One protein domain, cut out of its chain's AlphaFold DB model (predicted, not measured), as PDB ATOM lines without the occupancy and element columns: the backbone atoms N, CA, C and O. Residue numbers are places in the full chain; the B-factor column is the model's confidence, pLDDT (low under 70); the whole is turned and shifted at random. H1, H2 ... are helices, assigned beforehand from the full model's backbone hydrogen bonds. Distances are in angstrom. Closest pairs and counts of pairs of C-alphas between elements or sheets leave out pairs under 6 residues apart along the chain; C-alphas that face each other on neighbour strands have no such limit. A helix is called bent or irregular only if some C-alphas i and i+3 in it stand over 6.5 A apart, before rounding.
ATOM      1  N   TYR A   4     201.601 144.230 164.626       85.50
ATOM      2  CA  TYR A   4     200.536 143.247 164.842       85.50
ATOM      3  C   TYR A   4     201.079 141.935 165.423       85.50
ATOM      4  O   TYR A   4     200.557 141.465 166.422       85.50
ATOM      5  N   GLU A   5     202.193 141.398 164.914       85.38
ATOM      6  CA  GLU A   5     202.812 140.183 165.481       85.38
ATOM      7  C   GLU A   5     203.203 140.339 166.963       85.38
ATOM      8  O   GLU A   5     203.171 139.374 167.724       85.38
ATOM      9  N   LYS A   6     203.582 141.555 167.378       84.81
ATOM     10  CA  LYS A   6     204.005 141.853 168.753       84.81
ATOM     11  C   LYS A   6     202.836 141.992 169.732       84.81
ATOM     12  O   LYS A   6     203.007 141.684 170.910       84.81
ATOM     13  N   PHE A   7     201.696 142.511 169.280       88.38
ATOM     14  CA  PHE A   7     200.596 142.926 170.157       88.38
ATOM     15  C   PHE A   7     199.268 142.211 169.885       88.38
ATOM     16  O   PHE A   7     198.464 142.077 170.801       88.38
ATOM     17  N   GLY A   8     199.037 141.756 168.657       84.81
ATOM     18  CA  GLY A   8     197.854 141.007 168.241       84.81
ATOM     19  C   GLY A   8     196.538 141.655 168.666       84.81
ATOM     20  O   GLY A   8     196.375 142.878 168.631       84.81
ATOM     21  N   ASP A   9     195.609 140.815 169.115       87.81
ATOM     22  CA  ASP A   9     194.251 141.214 169.495       87.81
ATOM     23  C   ASP A   9     194.164 141.965 170.836       87.81
ATOM     24  O   ASP A   9     193.115 142.520 171.169       87.81
ATOM     25  N   ASP A  10     195.267 142.086 171.590       88.69
ATOM     26  CA  ASP A  10     195.313 142.933 172.795       88.69
ATOM     27  C   ASP A  10     195.160 144.430 172.455       88.69
ATOM     28  O   ASP A  10     194.988 145.281 173.346       88.69
ATOM     29  N   PHE A  11     195.255 144.780 171.170       91.62
ATOM     30  CA  PHE A  11     195.090 146.125 170.642       91.62
ATOM     31  C   PHE A  11     194.002 146.179 169.574       91.62
ATOM     32  O   PHE A  11     194.230 145.824 168.432       91.62
ATOM     33  N   GLY A  12     192.842 146.733 169.934       93.25
ATOM     34  CA  GLY A  12     191.835 147.147 168.955       93.25
ATOM     35  C   GLY A  12     192.087 148.550 168.394       93.25
ATOM     36  O   GLY A  12     192.839 149.340 168.974       93.25
ATOM     37  N   GLU A  13     191.370 148.899 167.325       93.62
ATOM     38  CA  GLU A  13     191.452 150.183 166.604       93.62
ATOM     39  C   GLU A  13     191.565 151.416 167.525       93.62
ATOM     40  O   GLU A  13     192.522 152.186 167.448       93.62
ATOM     41  N   SER A  14     190.630 151.583 168.467       94.75
ATOM     42  CA  SER A  14     190.633 152.732 169.393       94.75
ATOM     43  C   SER A  14     191.864 152.792 170.302       94.75
ATOM     44  O   SER A  14     192.231 153.871 170.765       94.75
ATOM     45  N   LYS A  15     192.473 151.645 170.621       95.38
ATOM     46  CA  LYS A  15     193.686 151.589 171.441       95.38
ATOM     47  C   LYS A  15     194.902 151.960 170.602       95.38
ATOM     48  O   LYS A  15     195.729 152.717 171.096       95.38
ATOM     49  N   ILE A  16     194.961 151.503 169.347       95.81
ATOM     50  CA  ILE A  16     196.035 151.838 168.403       95.81
ATOM     51  C   ILE A  16     196.105 153.358 168.190       95.81
ATOM     52  O   ILE A  16     197.153 153.958 168.419       95.81
ATOM     53  N   TYR A  17     194.978 154.014 167.896       95.69
ATOM     54  CA  TYR A  17     194.933 155.474 167.689       95.69
ATOM     55  C   TYR A  17     195.233 156.322 168.933       95.69
ATOM     56  O   TYR A  17     195.470 157.523 168.827       95.69
ATOM     57  N   ARG A  18     195.206 155.735 170.133       96.19
ATOM     58  CA  ARG A  18     195.529 156.442 171.386       96.19
ATOM     59  C   ARG A  18     196.982 156.272 171.815       96.19
ATOM     60  O   ARG A  18     197.377 156.843 172.832       96.19
ATOM     61  N   ILE A  19     197.777 155.496 171.077       96.25
ATOM     62  CA  ILE A  19     199.201 155.348 171.361       96.25
ATOM     63  C   ILE A  19     199.880 156.700 171.152       96.25
ATOM     64  O   ILE A  19     199.713 157.347 170.118       96.25
ATOM     65  N   ARG A  20     200.685 157.118 172.131       97.75
ATOM     66  CA  ARG A  20     201.506 158.321 171.992       97.75
ATOM     67  C   ARG A  20     202.590 158.066 170.953       97.75
ATOM     68  O   ARG A  20     203.268 157.043 171.008       97.75
ATOM     69  N   PHE A  21     202.818 159.027 170.068       98.00
ATOM     70  CA  PHE A  21     203.853 158.934 169.037       98.00
ATOM     71  C   PHE A  21     205.250 158.642 169.589       98.00
ATOM     72  O   PHE A  21     205.991 157.883 168.974       98.00
ATOM     73  N   THR A  22     205.591 159.146 170.778       97.50
ATOM     74  CA  THR A  22     206.863 158.807 171.428       97.50
ATOM     75  C   THR A  22     206.975 157.317 171.743       97.50
ATOM     76  O   THR A  22     208.014 156.731 171.475       97.50
ATOM     77  N   ASP A  23     205.910 156.688 172.254       97.50
ATOM     78  CA  ASP A  23     205.913 155.250 172.556       97.50
ATOM     79  C   ASP A  23     205.945 154.419 171.267       97.50
ATOM     80  O   ASP A  23     206.696 153.449 171.167       97.50
ATOM     81  N   LEU A  24     205.172 154.833 170.256       97.62
ATOM     82  CA  LEU A  24     205.164 154.178 168.950       97.62
ATOM     83  C   LEU A  24     206.547 154.202 168.298       97.62
ATOM     84  O   LEU A  24     206.988 153.188 167.766       97.62
ATOM     85  N   LEU A  25     207.233 155.343 168.357       97.62
ATOM     86  CA  LEU A  25     208.571 155.499 167.805       97.62
ATOM     87  C   LEU A  25     209.569 154.538 168.460       97.62
ATOM     88  O   LEU A  25     210.314 153.875 167.742       97.62
ATOM     89  N   GLU A  26     209.550 154.398 169.791       97.38
ATOM     90  CA  GLU A  26     210.396 153.404 170.472       97.38
ATOM     91  C   GLU A  26     210.104 151.983 169.986       97.38
ATOM     92  O   GLU A  26     211.016 151.181 169.783       97.38
ATOM     93  N   TRP A  27     208.828 151.647 169.786       96.31
ATOM     94  CA  TRP A  27     208.451 150.313 169.329       96.31
ATOM     95  C   TRP A  27     208.897 150.050 167.897       96.31
ATOM     96  O   TRP A  27     209.420 148.969 167.640       96.31
ATOM     97  N   VAL A  28     208.751 151.026 167.000       95.75
ATOM     98  CA  VAL A  28     209.216 150.934 165.609       95.75
ATOM     99  C   VAL A  28     210.734 150.769 165.554       95.75
ATOM    100  O   VAL A  28     211.220 149.851 164.901       95.75
ATOM    101  N   LEU A  29     211.486 151.578 166.306       96.25
ATOM    102  CA  LEU A  29     212.950 151.480 166.371       96.25
ATOM    103  C   LEU A  29     213.439 150.167 167.006       96.25
ATOM    104  O   LEU A  29     214.575 149.765 166.782       96.25
ATOM    105  N   SER A  30     212.592 149.487 167.786       95.50
ATOM    106  CA  SER A  30     212.906 148.176 168.371       95.50
ATOM    107  C   SER A  30     212.707 146.991 167.415       95.50
ATOM    108  O   SER A  30     213.028 145.860 167.784       95.50
ATOM    109  N   ILE A  31     212.152 147.213 166.217       93.69
ATOM    110  CA  ILE A  31     211.911 146.149 165.238       93.69
ATOM    111  C   ILE A  31     213.259 145.665 164.670       93.69
ATOM    112  O   ILE A  31     214.036 146.487 164.179       93.69
ATOM    113  N   PRO A  32     213.542 144.346 164.693       92.62
ATOM    114  CA  PRO A  32     214.743 143.800 164.068       92.62
ATOM    115  C   PRO A  32     214.845 144.205 162.595       92.62
ATOM    116  O   PRO A  32     213.846 144.157 161.878       92.62
ATOM    117  N   ASP A  33     216.048 144.588 162.169       92.81
ATOM    118  CA  ASP A  33     216.376 145.005 160.798       92.81
ATOM    119  C   ASP A  33     215.680 146.293 160.305       92.81
ATOM    120  O   ASP A  33     215.755 146.627 159.121       92.81
ATOM    121  N   PHE A  34     215.039 147.064 161.192       93.88
ATOM    122  CA  PHE A  34     214.529 148.390 160.838       93.88
ATOM    123  C   PHE A  34     215.685 149.374 160.602       93.88
ATOM    124  O   PHE A  34     216.520 149.593 161.476       93.88
ATOM    125  N   ALA A  35     215.729 149.974 159.410       94.31
ATOM    126  CA  ALA A  35     216.827 150.846 158.981       94.31
ATOM    127  C   ALA A  35     216.579 152.349 159.221       94.31
ATOM    128  O   ALA A  35     217.492 153.149 159.026       94.31
ATOM    129  N   GLY A  36     215.357 152.744 159.590       94.56
ATOM    130  CA  GLY A  36     215.020 154.147 159.827       94.56
ATOM    131  C   GLY A  36     215.580 154.671 161.150       94.56
ATOM    132  O   GLY A  36     215.791 153.914 162.097       94.56
ATOM    133  N   THR A  37     215.788 155.985 161.226       96.69
ATOM    134  CA  THR A  37     216.344 156.655 162.409       96.69
ATOM    135  C   THR A  37     215.307 157.514 163.134       96.69
ATOM    136  O   THR A  37     214.238 157.827 162.602       96.69
ATOM    137  N   ARG A  38     215.606 157.905 164.380       97.06
ATOM    138  CA  ARG A  38     214.746 158.812 165.157       97.06
ATOM    139  C   ARG A  38     214.700 160.197 164.527       97.06
ATOM    140  O   ARG A  38     213.650 160.828 164.508       97.06
ATOM    141  N   GLU A  39     215.844 160.653 164.044       97.19
ATOM    142  CA  GLU A  39     216.086 161.995 163.529       97.19
ATOM    143  C   GLU A  39     215.317 162.257 162.229       97.19
ATOM    144  O   GLU A  39     214.919 163.388 161.963       97.19
ATOM    145  N   GLU A  40     215.065 161.208 161.445       97.19
ATOM    146  CA  GLU A  40     214.272 161.257 160.209       97.19
ATOM    147  C   GLU A  40     212.772 161.016 160.451       97.19
ATOM    148  O   GLU A  40     211.952 161.117 159.532       97.19
ATOM    149  N   SER A  41     212.379 160.686 161.685       97.75
ATOM    150  CA  SER A  41     210.983 160.442 162.028       97.75
ATOM    151  C   SER A  41     210.205 161.750 162.169       97.75
ATOM    152  O   SER A  41     210.676 162.732 162.737       97.75
ATOM    153  N   THR A  42     208.973 161.751 161.665       97.94
ATOM    154  CA  THR A  42     208.041 162.879 161.760       97.94
ATOM    155  C   THR A  42     206.692 162.373 162.254       97.94
ATOM    156  O   THR A  42     206.393 161.183 162.144       97.94
ATOM    157  N   GLU A  43     205.839 163.270 162.751       97.69
ATOM    158  CA  GLU A  43     204.469 162.907 163.138       97.69
ATOM    159  C   GLU A  43     203.702 162.261 161.974       97.69
ATOM    160  O   GLU A  43     203.030 161.255 162.173       97.69
ATOM    161  N   GLY A  44     203.899 162.748 160.743       98.25
ATOM    162  CA  GLY A  44     203.284 162.163 159.551       98.25
ATOM    163  C   GLY A  44     203.775 160.746 159.227       98.25
ATOM    164  O   GLY A  44     203.005 159.937 158.714       98.25
ATOM    165  N   HIS A  45     205.031 160.405 159.539       97.75
ATOM    166  CA  HIS A  45     205.517 159.021 159.422       97.75
ATOM    167  C   HIS A  45     204.840 158.112 160.452       97.75
ATOM    168  O   HIS A  45     204.393 157.012 160.126       97.75
ATOM    169  N   LEU A  46     204.742 158.580 161.696       98.12
ATOM    170  CA  LEU A  46     204.158 157.818 162.797       98.12
ATOM    171  C   LEU A  46     202.648 157.619 162.618       98.12
ATOM    172  O   LEU A  46     202.145 156.529 162.879       98.12
ATOM    173  N   GLU A  47     201.939 158.615 162.089       97.88
ATOM    174  CA  GLU A  47     200.522 158.512 161.726       97.88
ATOM    175  C   GLU A  47     200.278 157.480 160.611       97.88
ATOM    176  O   GLU A  47     199.345 156.676 160.699       97.88
ATOM    177  N   GLN A  48     201.136 157.446 159.583       97.44
ATOM    178  CA  GLN A  48     201.062 156.430 158.526       97.44
ATOM    179  C   GLN A  48     201.266 155.021 159.086       97.44
ATOM    180  O   GLN A  48     200.518 154.112 158.731       97.44
ATOM    181  N   ILE A  49     202.225 154.849 160.001       96.69
ATOM    182  CA  ILE A  49     202.468 153.567 160.674       96.69
ATOM    183  C   ILE A  49     201.262 153.159 161.531       96.69
ATOM    184  O   ILE A  49     200.832 152.011 161.439       96.69
ATOM    185  N   GLN A  50     200.676 154.069 162.326       96.38
ATOM    186  CA  GLN A  50     199.456 153.761 163.092       96.38
ATOM    187  C   GLN A  50     198.312 153.336 162.178       96.38
ATOM    188  O   GLN A  50     197.649 152.341 162.453       96.38
ATOM    189  N   SER A  51     198.097 154.069 161.085       96.56
ATOM    190  CA  SER A  51     197.026 153.773 160.135       96.56
ATOM    191  C   SER A  51     197.232 152.411 159.477       96.56
ATOM    192  O   SER A  51     196.306 151.606 159.446       96.56
ATOM    193  N   ALA A  52     198.451 152.120 159.011       96.25
ATOM    194  CA  ALA A  52     198.805 150.823 158.441       96.25
ATOM    195  C   ALA A  52     198.589 149.679 159.442       96.25
ATOM    196  O   ALA A  52     198.029 148.650 159.077       96.25
ATOM    197  N   TRP A  53     198.950 149.880 160.711       95.75
ATOM    198  CA  TRP A  53     198.718 148.890 161.760       95.75
ATOM    199  C   TRP A  53     197.221 148.663 162.026       95.75
ATOM    200  O   TRP A  53     196.803 147.522 162.194       95.75
ATOM    201  N   VAL A  54     196.383 149.705 162.005       95.12
ATOM    202  CA  VAL A  54     194.921 149.532 162.107       95.12
ATOM    203  C   VAL A  54     194.375 148.700 160.946       95.12
ATOM    204  O   VAL A  54     193.549 147.817 161.180       95.12
ATOM    205  N   TYR A  55     194.832 148.953 159.714       94.88
ATOM    206  CA  TYR A  55     194.441 148.145 158.555       94.88
ATOM    207  C   TYR A  55     194.865 146.682 158.723       94.88
ATOM    208  O   TYR A  55     194.029 145.796 158.586       94.88
ATOM    209  N   GLU A  56     196.120 146.435 159.103       93.81
ATOM    210  CA  GLU A  56     196.637 145.085 159.355       93.81
ATOM    211  C   GLU A  56     195.841 144.366 160.454       93.81
ATOM    212  O   GLU A  56     195.424 143.227 160.265       93.81
ATOM    213  N   TRP A  57     195.571 145.033 161.579       93.94
ATOM    214  CA  TRP A  57     194.757 144.469 162.657       93.94
ATOM    215  C   TRP A  57     193.359 144.085 162.164       93.94
ATOM    216  O   TRP A  57     192.888 142.991 162.470       93.94
ATOM    217  N   ARG A  58     192.718 144.962 161.378       92.50
ATOM    218  CA  ARG A  58     191.368 144.752 160.842       92.50
ATOM    219  C   ARG A  58     191.300 143.583 159.862       92.50
ATOM    220  O   ARG A  58     190.317 142.852 159.893       92.50
ATOM    221  N   ASP A  59     192.318 143.417 159.022       93.50
ATOM    222  CA  ASP A  59     192.408 142.315 158.056       93.50
ATOM    223  C   ASP A  59     192.655 140.954 158.732       93.50
ATOM    224  O   ASP A  59     192.416 139.912 158.123       93.50
ATOM    225  N   ASN A  60     193.113 140.957 159.988       88.06
ATOM    226  CA  ASN A  60     193.323 139.759 160.800       88.06
ATOM    227  C   ASN A  60     192.189 139.498 161.819       88.06
ATOM    228  O   ASN A  60     192.367 138.675 162.717       88.06
ATOM    229  N   GLN A  61     191.043 140.185 161.701       78.62
ATOM    230  CA  GLN A  61     189.810 139.862 162.442       78.62
ATOM    231  C   GLN A  61     188.943 138.863 161.668       78.62
ATOM    232  O   GLN A  61     188.342 137.979 162.322       78.62
TER     233      GLN A  61
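Overview. This is residues 4 to 61 of the 61 residues of an uncharacterized protein of Mucilaginibacter polytrichastri (UniProt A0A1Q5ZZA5). One long helix, H4, runs along one side of the domain, and three shorter helices, H1, H2 and H3, pack on it from the other side; the link of residues 30 to 42 loops out beyond H4's first end. The printed part has 58 residues with four named helices, H1 to H4, and no named strand: all helix. It is compact, with a radius of gyration of the C-alphas of 11.3 A, and spans 34 by 22 by 16 A.

Arrangement. The hub is H4, residues 43 to 59. With residues 43 to 46 alone it touches H3, residues 21 to 29, only just about perpendicular at 73 degrees; the closest C-alphas, of Phe 21 and Leu 46, are 6.3 A apart. H2, residues 13 to 16, touches H4, closest at the C-alphas of Glu 13 and Val 54, 5.7 A. H1, residues 4 to 10, touches H4's residues 53 to 57 alone, the same way at a steep tilt of 67 degrees, only just short of about perpendicular; the closest C-alphas, of Tyr 4 and Trp 57, are 6.3 A apart. H1, H2 and H3 are apart from one another. Every O i to N i+4 pair is within hydrogen-bond range in H3 and H4; H1 has 1 of 3, and 2 of 4 O i to N i+3 pairs; H2 is too short for an i+4 pair.

Along the chain. H4 runs 24.4 A from C-alpha 43 at (204.469, 162.907, 163.138) to C-alpha 59 at (192.408, 142.315, 158.056). H3 measures 12.1 A, H2 5.2 A and H1 9.5 A; H1 is irregular, with C-alphas 6 and 9 9.8 A apart.

Size, cuts and confidence. The C-alphas farthest apart, of Glu 39 and Gln 61, are 34.4 A apart. The link from H3 to H4 is long; the other two are tight. The printed part has no cut, and no printed residue is under 70 in pLDDT.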